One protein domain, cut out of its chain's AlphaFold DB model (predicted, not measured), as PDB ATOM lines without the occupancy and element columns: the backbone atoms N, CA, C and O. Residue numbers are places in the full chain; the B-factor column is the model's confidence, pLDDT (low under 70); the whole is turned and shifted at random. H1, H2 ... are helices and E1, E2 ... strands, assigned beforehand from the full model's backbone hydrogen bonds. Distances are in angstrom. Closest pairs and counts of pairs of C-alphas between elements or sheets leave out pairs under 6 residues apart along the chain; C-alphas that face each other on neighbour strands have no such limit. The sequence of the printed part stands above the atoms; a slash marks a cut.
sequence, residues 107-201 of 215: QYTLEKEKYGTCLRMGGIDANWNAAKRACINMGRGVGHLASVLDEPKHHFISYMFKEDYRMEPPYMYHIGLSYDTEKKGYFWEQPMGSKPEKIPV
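What this domain is: This is residues 107 to 201 of the 215 residues of an uncharacterized protein of Strongylus vulgaris (UniProt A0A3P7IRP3). Two small antiparallel sheets stand at opposite ends of the domain, the hairpin E1 E2 with H2 beside it at one end and the three-strand sheet E3 E4 E5 at the other. H1 stands to one side between these ends, and the unnamed link of residues 139 to 150 passes through the middle. The 95 printed residues hold E1, E2, H1, H2, E3, E4 and E5 in that order; the class is mixed, helices and strands, with 46 residues in named elements, under half. The whole is compact, with a radius of gyration of 13.7 A and spans of 39 by 31 by 26 A.

How they stand to each other: Start at E1, residues 107 to 110, which forms an antiparallel hairpin with E2, residues 113 to 119, at 140 degrees; N 108 and O 117 are 2.9 A apart, within hydrogen-bond range. Next comes H1, residues 128 to 138, which is not on the sheet of three strands, with 2 pairs of C-alphas within 10 A. H1 is apart from H2, residues 151 to 162. The closest C-alphas of E1 and H2, those of Leu 110 and Pro 152, are 7.3 A apart, while E2 and H2 are only just apart at 8.1 A. In H1 and H2 every O i to N i+4 pair is within hydrogen-bond range. Go on to E3, residues 177 to 180, E4, residues 185 to 189, and E5, residues 198 to 200: a meander, each strand the antiparallel neighbour of the one before. E3 and E4 are a hairpin, with N 180 and O 185 2.8 A apart; E4 and E5 are another, with N 188 and O 199 2.8 A apart.

Where its parts are: Find C-alpha 107 at (-60.263, -25.873, -26.412), where E1 begins and runs 9.7 A; E2 spans 15.3 A. H1 spans 15.1 A, and H2 spans 16.3 A from C-alpha 151 at (-49.677, -13.952, -21.559). E3 spans 9.6 A, E4 12.8 A and E5 6.6 A, ending at C-alpha 200 at (-36.079, -22.711, -26.657).

The domain as a whole: Look for the two C-alphas farthest apart at Lys 112 and Glu 182, 40.9 A. The printed part has no cut; its long links are H1 to H2 and H2 to E3. The mean pLDDT of the printed part is 88.6, and no printed residue is under 70.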
ATOM      1  N   GLN A 107     -60.851 -26.585 -25.279       90.00
ATOM      2  CA  GLN A 107     -60.263 -25.873 -26.412       90.00
ATOM      3  C   GLN A 107     -59.663 -24.563 -25.925       90.00
ATOM      4  O   GLN A 107     -60.359 -23.788 -25.275       90.00
ATOM      5  N   TYR A 108     -58.404 -24.294 -26.268       88.69
ATOM      6  CA  TYR A 108     -57.851 -22.962 -26.075       88.69
ATOM      7  C   TYR A 108     -58.574 -21.977 -26.997       88.69
ATOM      8  O   TYR A 108     -58.567 -22.127 -28.224       88.69
ATOM      9  N   THR A 109     -59.212 -20.988 -26.386       86.88
ATOM     10  CA  THR A 109     -59.934 -19.929 -27.082       86.88
ATOM     11  C   THR A 109     -59.438 -18.580 -26.609       86.88
ATOM     12  O   THR A 109     -59.339 -18.351 -25.403       86.88
ATOM     13  N   LEU A 110     -59.181 -17.687 -27.555       83.94
ATOM     14  CA  LEU A 110     -58.885 -16.292 -27.272       83.94
ATOM     15  C   LEU A 110     -60.004 -15.451 -27.872       83.94
ATOM     16  O   LEU A 110     -60.239 -15.503 -29.078       83.94
ATOM     17  N   GLU A 111     -60.727 -14.730 -27.015       82.94
ATOM     18  CA  GLU A 111     -61.941 -13.990 -27.377       82.94
ATOM     19  C   GLU A 111     -62.996 -14.888 -28.052       82.94
ATOM     20  O   GLU A 111     -63.753 -15.577 -27.371       82.94
ATOM     21  N   LYS A 112     -63.048 -14.895 -29.389       74.19
ATOM     22  CA  LYS A 112     -63.961 -15.715 -30.204       74.19
ATOM     23  C   LYS A 112     -63.228 -16.701 -31.114       74.19
ATOM     24  O   LYS A 112     -63.872 -17.511 -31.781       74.19
ATOM     25  N   GLU A 113     -61.902 -16.647 -31.145       76.75
ATOM     26  CA  GLU A 113     -61.082 -17.511 -31.979       76.75
ATOM     27  C   GLU A 113     -60.765 -18.817 -31.258       76.75
ATOM     28  O   GLU A 113     -60.327 -18.839 -30.104       76.75
ATOM     29  N   LYS A 114     -60.969 -19.929 -31.965       81.31
ATOM     30  CA  LYS A 114     -60.577 -21.262 -31.509       81.31
ATOM     31  C   LYS A 114     -59.209 -21.593 -32.086       81.31
ATOM     32  O   LYS A 114     -58.998 -21.495 -33.289       81.31
ATOM     33  N   TYR A 115     -58.300 -22.032 -31.227       80.88
ATOM     34  CA  TYR A 115     -56.953 -22.443 -31.611       80.88
ATOM     35  C   TYR A 115     -56.849 -23.951 -31.542       80.88
ATOM     36  O   TYR A 115     -57.397 -24.529 -30.620       80.88
ATOM     37  N   GLY A 116     -56.061 -24.597 -32.404       78.88
ATOM     38  CA  GLY A 116     -55.882 -26.060 -32.429       78.88
ATOM     39  C   GLY A 116     -55.166 -26.675 -31.214       78.88
ATOM     40  O   GLY A 116     -54.603 -27.756 -31.325       78.88
ATOM     41  N   THR A 117     -55.136 -25.985 -30.072       85.81
ATOM     42  CA  THR A 117     -54.566 -26.455 -28.807       85.81
ATOM     43  C   THR A 117     -55.678 -26.910 -27.869       85.81
ATOM     44  O   THR A 117     -56.579 -26.136 -27.550       85.81
ATOM     45  N   CYS A 118     -55.571 -28.145 -27.387       90.56
ATOM     46  CA  CYS A 118     -56.466 -28.724 -26.393       90.56
ATOM     47  C   CYS A 118     -55.740 -28.871 -25.057       90.56
ATOM     48  O   CYS A 118     -54.634 -29.405 -25.004       90.56
ATOM     49  N   LEU A 119     -56.372 -28.426 -23.978       92.56
ATOM     50  CA  LEU A 119     -55.827 -28.448 -22.627       92.56
ATOM     51  C   LEU A 119     -56.682 -29.342 -21.734       92.56
ATOM     52  O   LEU A 119     -57.904 -29.383 -21.851       92.56
ATOM     53  N   ARG A 120     -56.044 -30.064 -20.821       92.12
ATOM     54  CA  ARG A 120     -56.737 -30.865 -19.816       92.12
ATOM     55  C   ARG A 120     -55.946 -30.837 -18.522       92.12
ATOM     56  O   ARG A 120     -54.733 -31.018 -18.536       92.12
ATOM     57  N   MET A 121     -56.649 -30.615 -17.416       89.81
ATOM     58  CA  MET A 121     -56.048 -30.672 -16.089       89.81
ATOM     59  C   MET A 121     -55.681 -32.113 -15.730       89.81
ATOM     60  O   MET A 121     -56.411 -33.057 -16.051       89.81
ATOM     61  N   GLY A 122     -54.544 -32.268 -15.052       84.25
ATOM     62  CA  GLY A 122     -54.177 -33.526 -14.411       84.25
ATOM     63  C   GLY A 122     -55.208 -33.903 -13.345       84.25
ATOM     64  O   GLY A 122     -55.850 -33.040 -12.757       84.25
ATOM     65  N   GLY A 123     -55.406 -35.204 -13.134       79.31
ATOM     66  CA  GLY A 123     -56.365 -35.702 -12.142       79.31
ATOM     67  C   GLY A 123     -55.758 -36.033 -10.779       79.31
ATOM     68  O   GLY A 123     -56.506 -36.433  -9.895       79.31
ATOM     69  N   ILE A 124     -54.431 -35.961 -10.637       79.31
ATOM     70  CA  ILE A 124     -53.693 -36.397  -9.445       79.31
ATOM     71  C   ILE A 124     -52.494 -35.471  -9.250       79.31
ATOM     72  O   ILE A 124     -51.777 -35.187 -10.216       79.31
ATOM     73  N   ASP A 125     -52.256 -35.069  -8.004       84.06
ATOM     74  CA  ASP A 125     -51.053 -34.346  -7.609       84.06
ATOM     75  C   ASP A 125     -49.823 -35.235  -7.756       84.06
ATOM     76  O   ASP A 125     -49.738 -36.349  -7.234       84.06
ATOM     77  N   ALA A 126     -48.854 -34.747  -8.516       88.06
ATOM     78  CA  ALA A 126     -47.681 -35.514  -8.879       88.06
ATOM     79  C   ALA A 126     -46.463 -34.600  -8.977       88.06
ATOM     80  O   ALA A 126     -46.581 -33.398  -9.211       88.06
ATOM     81  N   ASN A 127     -45.264 -35.173  -8.854       93.56
ATOM     82  CA  ASN A 127     -44.051 -34.451  -9.231       93.56
ATOM     83  C   ASN A 127     -44.007 -34.210 -10.753       93.56
ATOM     84  O   ASN A 127     -44.686 -34.888 -11.530       93.56
ATOM     85  N   TRP A 128     -43.164 -33.271 -11.182       93.94
ATOM     86  CA  TRP A 128     -43.091 -32.825 -12.577       93.94
ATOM     87  C   TRP A 128     -42.860 -33.975 -13.578       93.94
ATOM     88  O   TRP A 128     -43.539 -34.066 -14.600       93.94
ATOM     89  N   ASN A 129     -41.969 -34.923 -13.257       93.50
ATOM     90  CA  ASN A 129     -41.664 -36.072 -14.122       93.50
ATOM     91  C   ASN A 129     -42.849 -37.037 -14.275       93.50
ATOM     92  O   ASN A 129     -43.061 -37.626 -15.341       93.50
ATOM     93  N   ALA A 130     -43.620 -37.242 -13.208       94.12
ATOM     94  CA  ALA A 130     -44.840 -38.037 -13.253       94.12
ATOM     95  C   ALA A 130     -45.948 -37.311 -14.035       94.12
ATOM     96  O   ALA A 130     -46.572 -37.932 -14.896       94.12
ATOM     97  N   ALA A 131     -46.116 -36.000 -13.832       94.19
ATOM     98  CA  ALA A 131     -47.059 -35.179 -14.592       94.19
ATOM     99  C   ALA A 131     -46.748 -35.193 -16.101       94.19
ATOM    100  O   ALA A 131     -47.639 -35.430 -16.916       94.19
ATOM    101  N   LYS A 132     -45.468 -35.061 -16.482       93.25
ATOM    102  CA  LYS A 132     -45.008 -35.190 -17.875       93.25
ATOM    103  C   LYS A 132     -45.444 -36.512 -18.507       93.25
ATOM    104  O   LYS A 132     -46.063 -36.514 -19.571       93.25
ATOM    105  N   ARG A 133     -45.159 -37.638 -17.845       92.31
ATOM    106  CA  ARG A 133     -45.552 -38.972 -18.333       92.31
ATOM    107  C   ARG A 133     -47.070 -39.129 -18.418       92.31
ATOM    108  O   ARG A 133     -47.564 -39.700 -19.387       92.31
ATOM    109  N   ALA A 134     -47.809 -38.585 -17.452       93.12
ATOM    110  CA  ALA A 134     -49.268 -38.605 -17.468       93.12
ATOM    111  C   ALA A 134     -49.839 -37.854 -18.682       93.12
ATOM    112  O   ALA A 134     -50.719 -38.391 -19.350       93.12
ATOM    113  N   CYS A 135     -49.310 -36.672 -19.023       92.69
ATOM    114  CA  CYS A 135     -49.742 -35.919 -20.206       92.69
ATOM    115  C   CYS A 135     -49.486 -36.684 -21.512       92.69
ATOM    116  O   CYS A 135     -50.373 -36.748 -22.366       92.69
ATOM    117  N   ILE A 136     -48.312 -37.312 -21.646       91.62
ATOM    118  CA  ILE A 136     -47.964 -38.142 -22.811       91.62
ATOM    119  C   ILE A 136     -48.947 -39.310 -22.944       91.62
ATOM    120  O   ILE A 136     -49.519 -39.516 -24.013       91.62
ATOM    121  N   ASN A 137     -49.209 -40.032 -21.852       91.06
ATOM    122  CA  ASN A 137     -50.134 -41.165 -21.849       91.06
ATOM    123  C   ASN A 137     -51.573 -40.732 -22.162       91.06
ATOM    124  O   ASN A 137     -52.247 -41.347 -22.988       91.06
ATOM    125  N   MET A 138     -52.036 -39.643 -21.546       90.06
ATOM    126  CA  MET A 138     -53.383 -39.106 -21.743       90.06
ATOM    127  C   MET A 138     -53.610 -38.639 -23.185       90.06
ATOM    128  O   MET A 138     -54.693 -38.834 -23.737       90.06
ATOM    129  N   GLY A 139     -52.582 -38.058 -23.804       86.94
ATOM    130  CA  GLY A 139     -52.579 -37.667 -25.207       86.94
ATOM    131  C   GLY A 139     -52.106 -38.756 -26.170       86.94
ATOM    132  O   GLY A 139     -51.843 -38.431 -27.317       86.94
ATOM    133  N   ARG A 140     -51.963 -40.024 -25.751       87.81
ATOM    134  CA  ARG A 140     -51.513 -41.143 -26.610       87.81
ATOM    135  C   ARG A 140     -50.226 -40.843 -27.404       87.81
ATOM    136  O   ARG A 140     -50.140 -41.146 -28.588       87.81
ATOM    137  N   GLY A 141     -49.242 -40.218 -26.761       85.19
ATOM    138  CA  GLY A 141     -47.952 -39.865 -27.368       85.19
ATOM    139  C   GLY A 141     -47.880 -38.451 -27.951       85.19
ATOM    140  O   GLY A 141     -46.788 -37.892 -28.023       85.19
ATOM    141  N   VAL A 142     -49.018 -37.834 -28.294       86.69
ATOM    142  CA  VAL A 142     -49.051 -36.446 -28.797       86.69
ATOM    143  C   VAL A 142     -49.291 -35.405 -27.699       86.69
ATOM    144  O   VAL A 142     -49.115 -34.211 -27.922       86.69
ATOM    145  N   GLY A 143     -49.672 -35.844 -26.497       90.19
ATOM    146  CA  GLY A 143     -49.826 -34.971 -25.336       90.19
ATOM    147  C   GLY A 143     -48.490 -34.620 -24.686       90.19
ATOM    148  O   GLY A 143     -47.559 -35.421 -24.671       90.19
ATOM    149  N   HIS A 144     -48.410 -33.431 -24.101       93.44
ATOM    150  CA  HIS A 144     -47.257 -32.965 -23.335       93.44
ATOM    151  C   HIS A 144     -47.709 -31.953 -22.272       93.44
ATOM    152  O   HIS A 144     -48.852 -31.491 -22.291       93.44
ATOM    153  N   LEU A 145     -46.832 -31.620 -21.321       94.06
ATOM    154  CA  LEU A 145     -47.096 -30.523 -20.385       94.06
ATOM    155  C   LEU A 145     -47.231 -29.202 -21.150       94.06
ATOM    156  O   LEU A 145     -46.482 -28.948 -22.094       94.06
ATOM    157  N   ALA A 146     -48.184 -28.366 -20.735       93.19
ATOM    158  CA  ALA A 146     -48.564 -27.175 -21.483       93.19
ATOM    159  C   ALA A 146     -47.384 -26.211 -21.676       93.19
ATOM    160  O   ALA A 146     -46.705 -25.830 -20.720       93.19
ATOM    161  N   SER A 147     -47.169 -25.792 -22.922       90.81
ATOM    162  CA  SER A 147     -46.283 -24.683 -23.260       90.81
ATOM    163  C   SER A 147     -47.022 -23.360 -23.078       90.81
ATOM    164  O   SER A 147     -48.104 -23.173 -23.642       90.81
ATOM    165  N   VAL A 148     -46.449 -22.445 -22.299       90.56
ATOM    166  CA  VAL A 148     -47.039 -21.132 -22.003       90.56
ATOM    167  C   VAL A 148     -46.173 -20.078 -22.678       90.56
ATOM    168  O   VAL A 148     -45.187 -19.618 -22.115       90.56
ATOM    169  N   LEU A 149     -46.490 -19.792 -23.940       85.19
ATOM    170  CA  LEU A 149     -45.641 -18.979 -24.819       85.19
ATOM    171  C   LEU A 149     -46.045 -17.502 -24.854       85.19
ATOM    172  O   LEU A 149     -45.291 -16.678 -25.361       85.19
ATOM    173  N   ASP A 150     -47.221 -17.176 -24.326       84.62
ATOM    174  CA  ASP A 150     -47.769 -15.829 -24.287       84.62
ATOM    175  C   ASP A 150     -48.630 -15.627 -23.029       84.62
ATOM    176  O   ASP A 150     -49.025 -16.578 -22.339       84.62
ATOM    177  N   GLU A 151     -48.882 -14.360 -22.714       89.69
ATOM    178  CA  GLU A 151     -49.677 -13.952 -21.559       89.69
ATOM    179  C   GLU A 151     -51.151 -14.402 -21.651       89.69
ATOM    180  O   GLU A 151     -51.667 -14.931 -20.662       89.69
ATOM    181  N   PRO A 152     -51.853 -14.298 -22.798       90.94
ATOM    182  CA  PRO A 152     -53.231 -14.773 -22.889       90.94
ATOM    183  C   PRO A 152     -53.392 -16.266 -22.582       90.94
ATOM    184  O   PRO A 152     -54.340 -16.666 -21.903       90.94
ATOM    185  N   LYS A 153     -52.464 -17.113 -23.035       89.12
ATOM    186  CA  LYS A 153     -52.462 -18.546 -22.726       89.12
ATOM    187  C   LYS A 153     -52.130 -18.810 -21.260       89.12
ATOM    188  O   LYS A 153     -52.695 -19.741 -20.683       89.12
ATOM    189  N   HIS A 154     -51.266 -17.998 -20.648       91.81
ATOM    190  CA  HIS A 154     -51.020 -18.050 -19.206       91.81
ATOM    191  C   HIS A 154     -52.309 -17.800 -18.417       91.81
ATOM    192  O   HIS A 154     -52.699 -18.642 -17.606       91.81
ATOM    193  N   HIS A 155     -53.004 -16.694 -18.706       93.50
ATOM    194  CA  HIS A 155     -54.270 -16.360 -18.052       93.50
ATOM    195  C   HIS A 155     -55.297 -17.466 -18.259       93.50
ATOM    196  O   HIS A 155     -55.869 -17.945 -17.283       93.50
ATOM    197  N   PHE A 156     -55.465 -17.944 -19.493       93.06
ATOM    198  CA  PHE A 156     -56.385 -19.038 -19.800       93.06
ATOM    199  C   PHE A 156     -56.133 -20.269 -18.921       93.06
ATOM    200  O   PHE A 156     -57.059 -20.772 -18.290       93.06
ATOM    201  N   ILE A 157     -54.879 -20.729 -18.829       93.12
ATOM    202  CA  ILE A 157     -54.519 -21.880 -17.991       93.12
ATOM    203  C   ILE A 157     -54.761 -21.569 -16.512       93.12
ATOM    204  O   ILE A 157     -55.354 -22.390 -15.822       93.12
ATOM    205  N   SER A 158     -54.373 -20.392 -16.017       92.19
ATOM    206  CA  SER A 158     -54.600 -20.027 -14.612       92.19
ATOM    207  C   SER A 158     -56.086 -20.036 -14.230       92.19
ATOM    208  O   SER A 158     -56.440 -20.559 -13.173       92.19
ATOM    209  N   TYR A 159     -56.965 -19.547 -15.113       92.38
ATOM    210  CA  TYR A 159     -58.411 -19.568 -14.902       92.38
ATOM    211  C   TYR A 159     -58.962 -20.993 -14.901       92.38
ATOM    212  O   TYR A 159     -59.819 -21.293 -14.078       92.38
ATOM    213  N   MET A 160     -58.432 -21.895 -15.740       91.81
ATOM    214  CA  MET A 160     -58.828 -23.310 -15.704       91.81
ATOM    215  C   MET A 160     -58.648 -23.928 -14.315       91.81
ATOM    216  O   MET A 160     -59.513 -24.680 -13.885       91.81
ATOM    217  N   PHE A 161     -57.542 -23.620 -13.630       90.50
ATOM    218  CA  PHE A 161     -57.276 -24.135 -12.283       90.50
ATOM    219  C   PHE A 161     -58.061 -23.385 -11.204       90.50
ATOM    220  O   PHE A 161     -58.536 -24.015 -10.268       90.50
ATOM    221  N   LYS A 162     -58.222 -22.064 -11.336       91.12
ATOM    222  CA  LYS A 162     -58.962 -21.234 -10.373       91.12
ATOM    223  C   LYS A 162     -60.455 -21.582 -10.308       91.12
ATOM    224  O   LYS A 162     -61.043 -21.515  -9.237       91.12
ATOM    225  N   GLU A 163     -61.061 -21.918 -11.444       90.00
ATOM    226  CA  GLU A 163     -62.492 -22.241 -11.548       90.00
ATOM    227  C   GLU A 163     -62.797 -23.722 -11.255       90.00
ATOM    228  O   GLU A 163     -63.960 -24.130 -11.235       90.00
ATOM    229  N   ASP A 164     -61.774 -24.560 -11.041       87.81
ATOM    230  CA  ASP A 164     -61.980 -25.961 -10.684       87.81
ATOM    231  C   ASP A 164     -62.219 -26.094  -9.177       87.81
ATOM    232  O   ASP A 164     -61.337 -25.835  -8.364       87.81
ATOM    233  N   TYR A 165     -63.408 -26.567  -8.805       86.69
ATOM    234  CA  TYR A 165     -63.819 -26.749  -7.409       86.69
ATOM    235  C   TYR A 165     -62.926 -27.710  -6.600       86.69
ATOM    236  O   TYR A 165     -63.059 -27.778  -5.382       86.69
ATOM    237  N   ARG A 166     -62.069 -28.503  -7.259       86.06
ATOM    238  CA  ARG A 166     -61.127 -29.427  -6.607       86.06
ATOM    239  C   ARG A 166     -59.813 -28.749  -6.221       86.06
ATOM    240  O   ARG A 166     -58.984 -29.398  -5.591       86.06
ATOM    241  N   MET A 167     -59.603 -27.502  -6.638       84.62
ATOM    242  CA  MET A 167     -58.378 -26.748  -6.404       84.62
ATOM    243  C   MET A 167     -58.609 -25.661  -5.358       84.62
ATOM    244  O   MET A 167     -59.534 -24.860  -5.468       84.62
ATOM    245  N   GLU A 168     -57.717 -25.594  -4.372       84.88
ATOM    246  CA  GLU A 168     -57.704 -24.538  -3.361       84.88
ATOM    247  C   GLU A 168     -56.443 -23.668  -3.502       84.88
ATOM    248  O   GLU A 168     -55.399 -24.151  -3.954       84.88
ATOM    249  N   PRO A 169     -56.502 -22.376  -3.131       85.44
ATOM    250  CA  PRO A 169     -55.317 -21.530  -3.085       85.44
ATOM    251  C   PRO A 169     -54.251 -22.066  -2.106       85.44
ATOM    252  O   PRO A 169     -54.600 -22.506  -1.012       85.44
ATOM    253  N   PRO A 170     -52.947 -21.940  -2.419       86.19
ATOM    254  CA  PRO A 170     -52.390 -21.352  -3.634       86.19
ATOM    255  C   PRO A 170     -52.482 -22.300  -4.839       86.19
ATOM    256  O   PRO A 170     -52.078 -23.458  -4.769       86.19
ATOM    257  N   TYR A 171     -52.939 -21.778  -5.981       86.31
ATOM    258  CA  TYR A 171     -53.033 -22.552  -7.219       86.31
ATOM    259  C   TYR A 171     -51.637 -22.872  -7.758       86.31
ATOM    260  O   TYR A 171     -50.930 -21.991  -8.252       86.31
ATOM    261  N   MET A 172     -51.247 -24.142  -7.677       86.25
ATOM    262  CA  MET A 172     -49.973 -24.644  -8.185       86.25
ATOM    263  C   MET A 172     -50.218 -25.694  -9.260       86.25
ATOM    264  O   MET A 172     -51.022 -26.606  -9.089       86.25
ATOM    265  N   TYR A 173     -49.506 -25.584 -10.377       90.00
ATOM    266  CA  TYR A 173     -49.609 -26.532 -11.480       90.00
ATOM    267  C   TYR A 173     -48.286 -26.632 -12.238       90.00
ATOM    268  O   TYR A 173     -47.510 -25.679 -12.318       90.00
ATOM    269  N   HIS A 174     -48.028 -27.805 -12.819       93.50
ATOM    270  CA  HIS A 174     -46.838 -28.030 -13.638       93.50
ATOM    271  C   HIS A 174     -47.039 -27.503 -15.058       93.50
ATOM    272  O   HIS A 174     -48.054 -27.774 -15.697       93.50
ATOM    273  N   ILE A 175     -46.023 -26.817 -15.577       94.31
ATOM    274  CA  ILE A 175     -45.927 -26.393 -16.980       94.31
ATOM    275  C   ILE A 175     -44.789 -27.130 -17.689       94.31
ATOM    276  O   ILE A 175     -43.923 -27.730 -17.053       94.31
ATOM    277  N   GLY A 176     -44.771 -27.082 -19.019       94.44
ATOM    278  CA  GLY A 176     -43.802 -27.801 -19.850       94.44
ATOM    279  C   GLY A 176     -42.417 -27.166 -19.946       94.44
ATOM    280  O   GLY A 176     -41.673 -27.532 -20.847       94.44
ATOM    281  N   LEU A 177     -42.074 -26.206 -19.085       94.38
ATOM    282  CA  LEU A 177     -40.752 -25.584 -19.074       94.38
ATOM    283  C   LEU A 177     -39.799 -26.413 -18.213       94.38
ATOM    284  O   LEU A 177     -40.091 -26.681 -17.050       94.38
ATOM    285  N   SER A 178     -38.647 -26.791 -18.762       94.31
ATOM    286  CA  SER A 178     -37.593 -27.471 -18.002       94.31
ATOM    287  C   SER A 178     -36.203 -27.046 -18.460       94.31
ATOM    288  O   SER A 178     -36.020 -26.606 -19.597       94.31
ATOM    289  N   TYR A 179     -35.224 -27.152 -17.560       92.81
ATOM    290  CA  TYR A 179     -33.823 -26.921 -17.894       92.81
ATOM    291  C   TYR A 179     -33.222 -28.182 -18.523       92.81
ATOM    292  O   TYR A 179     -33.296 -29.271 -17.957       92.81
ATOM    293  N   ASP A 180     -32.623 -28.025 -19.695       91.00
ATOM    294  CA  ASP A 180     -31.876 -29.058 -20.396       91.00
ATOM    295  C   ASP A 180     -30.385 -28.870 -20.096       91.00
ATOM    296  O   ASP A 180     -29.779 -27.868 -20.486       91.00
ATOM    297  N   THR A 181     -29.802 -29.817 -19.363       91.62
ATOM    298  CA  THR A 181     -28.409 -29.747 -18.903       91.62
ATOM    299  C   THR A 181     -27.404 -29.881 -20.039       91.62
ATOM    300  O   THR A 181     -26.344 -29.261 -19.983       91.62
ATOM    301  N   GLU A 182     -27.728 -30.651 -21.078       90.75
ATOM    302  CA  GLU A 182     -26.847 -30.850 -22.232       90.75
ATOM    303  C   GLU A 182     -26.798 -29.585 -23.088       90.75
ATOM    304  O   GLU A 182     -25.727 -29.128 -23.487       90.75
ATOM    305  N   LYS A 183     -27.966 -28.970 -23.311       88.56
ATOM    306  CA  LYS A 183     -28.102 -27.731 -24.091       88.56
ATOM    307  C   LYS A 183     -27.879 -26.459 -23.271       88.56
ATOM    308  O   LYS A 183     -27.897 -25.369 -23.839       88.56
ATOM    309  N   LYS A 184     -27.676 -26.591 -21.957       91.94
ATOM    310  CA  LYS A 184     -27.453 -25.502 -20.992       91.94
ATOM    311  C   LYS A 184     -28.500 -24.384 -21.077       91.94
ATOM    312  O   LYS A 184     -28.158 -23.203 -21.073       91.94
ATOM    313  N   GLY A 185     -29.785 -24.735 -21.148       92.00
ATOM    314  CA  GLY A 185     -30.850 -23.741 -21.309       92.00
ATOM    315  C   GLY A 185     -32.238 -24.250 -20.946       92.00
ATOM    316  O   GLY A 185     -32.438 -25.441 -20.735       92.00
ATOM    317  N   TYR A 186     -33.207 -23.338 -20.885       91.62
ATOM    318  CA  TYR A 186     -34.611 -23.683 -20.668       91.62
ATOM    319  C   TYR A 186     -35.328 -23.954 -21.986       91.62
ATOM    320  O   TYR A 186     -35.181 -23.211 -22.962       91.62
ATOM    321  N   PHE A 187     -36.140 -25.005 -21.989       92.50
ATOM    322  CA  PHE A 187     -36.888 -25.428 -23.157       92.50
ATOM    323  C   PHE A 187     -38.308 -25.855 -22.797       92.50
ATOM    324  O   PHE A 187     -38.558 -26.443 -21.743       92.50
ATOM    325  N   TRP A 188     -39.222 -25.590 -23.723       92.31
ATOM    326  CA  TRP A 188     -40.587 -26.080 -23.699       92.31
ATOM    327  C   TRP A 188     -40.680 -27.475 -24.307       92.31
ATOM    328  O   TRP A 188     -40.140 -27.736 -25.388       92.31
ATOM    329  N   GLU A 189     -41.412 -28.346 -23.621       90.50
ATOM    330  CA  GLU A 189     -41.828 -29.656 -24.114       90.50
ATOM    331  C   GLU A 189     -42.691 -29.541 -25.383       90.50
ATOM    332  O   GLU A 189     -43.450 -28.583 -25.564       90.50
ATOM    333  N   GLN A 190     -42.596 -30.556 -26.240       86.81
ATOM    334  CA  GLN A 190     -43.410 -30.733 -27.441       86.81
ATOM    335  C   GLN A 190     -43.959 -32.166 -27.518       86.81
ATOM    336  O   GLN A 190     -43.463 -33.048 -26.810       86.81
ATOM    337  N   PRO A 191     -44.955 -32.426 -28.386       86.50
ATOM    338  CA  PRO A 191     -45.371 -33.783 -28.722       86.50
ATOM    339  C   PRO A 191     -44.191 -34.675 -29.129       86.50
ATOM    340  O   PRO A 191     -43.222 -34.216 -29.745       86.50
ATOM    341  N   MET A 192     -44.287 -35.973 -28.835       83.69
ATOM    342  CA  MET A 192     -43.270 -36.933 -29.260       83.69
ATOM    343  C   MET A 192     -43.161 -36.938 -30.794       83.69
ATOM    344  O   MET A 192     -44.166 -37.020 -31.497       83.69
ATOM    345  N   GLY A 193     -41.936 -36.841 -31.318       82.81
ATOM    346  CA  GLY A 193     -41.678 -36.787 -32.762       82.81
ATOM    347  C   GLY A 193     -41.776 -35.391 -33.393       82.81
ATOM    348  O   GLY A 193     -41.570 -35.264 -34.603       82.81
ATOM    349  N   SER A 194     -42.044 -34.339 -32.610       83.31
ATOM    350  CA  SER A 194     -41.929 -32.957 -33.086       83.31
ATOM    351  C   SER A 194     -40.513 -32.627 -33.561       83.31
ATOM    352  O   SER A 194     -39.518 -33.091 -33.008       83.31
ATOM    353  N   LYS A 195     -40.422 -31.766 -34.579       80.94
ATOM    354  CA  LYS A 195     -39.164 -31.189 -35.065       80.94
ATOM    355  C   LYS A 195     -39.280 -29.659 -35.036       80.94
ATOM    356  O   LYS A 195     -40.073 -29.125 -35.810       80.94
ATOM    357  N   PRO A 196     -38.522 -28.949 -34.177       82.06
ATOM    358  CA  PRO A 196     -37.582 -29.479 -33.179       82.06
ATOM    359  C   PRO A 196     -38.292 -30.205 -32.020       82.06
ATOM    360  O   PRO A 196     -39.441 -29.908 -31.715       82.06
ATOM    361  N   GLU A 197     -37.594 -31.120 -31.341       83.69
ATOM    362  CA  GLU A 197     -38.154 -31.895 -30.213       83.69
ATOM    363  C   GLU A 197     -38.471 -31.044 -28.976       83.69
ATOM    364  O   GLU A 197     -39.288 -31.422 -28.145       83.69
ATOM    365  N   LYS A 198     -37.814 -29.891 -28.835       85.69
ATOM    366  CA  LYS A 198     -38.054 -28.923 -27.763       85.69
ATOM    367  C   LYS A 198     -37.916 -27.505 -28.309       85.69
ATOM    368  O   LYS A 198     -37.116 -27.277 -29.218       85.69
ATOM    369  N   ILE A 199     -38.670 -26.556 -27.758       87.50
ATOM    370  CA  ILE A 199     -38.644 -25.146 -28.192       87.50
ATOM    371  C   ILE A 199     -37.838 -24.329 -27.177       87.50
ATOM    372  O   ILE A 199     -38.188 -24.348 -26.000       87.50
ATOM    373  N   PRO A 200     -36.776 -23.609 -27.574       87.31
ATOM    374  CA  PRO A 200     -36.079 -22.711 -26.657       87.31
ATOM    375  C   PRO A 200     -36.966 -21.513 -26.302       87.31
ATOM    376  O   PRO A 200     -37.735 -21.044 -27.139       87.31
ATOM    377  N   VAL A 201     -36.827 -20.983 -25.083       83.38
ATOM    378  CA  VAL A 201     -37.646 -19.858 -24.576       83.38
ATOM    379  C   VAL A 201     -37.616 -18.630 -25.495       83.38
ATOM    380  O   VAL A 201     -38.623 -17.948 -25.638       83.38
TER     381      VAL A 201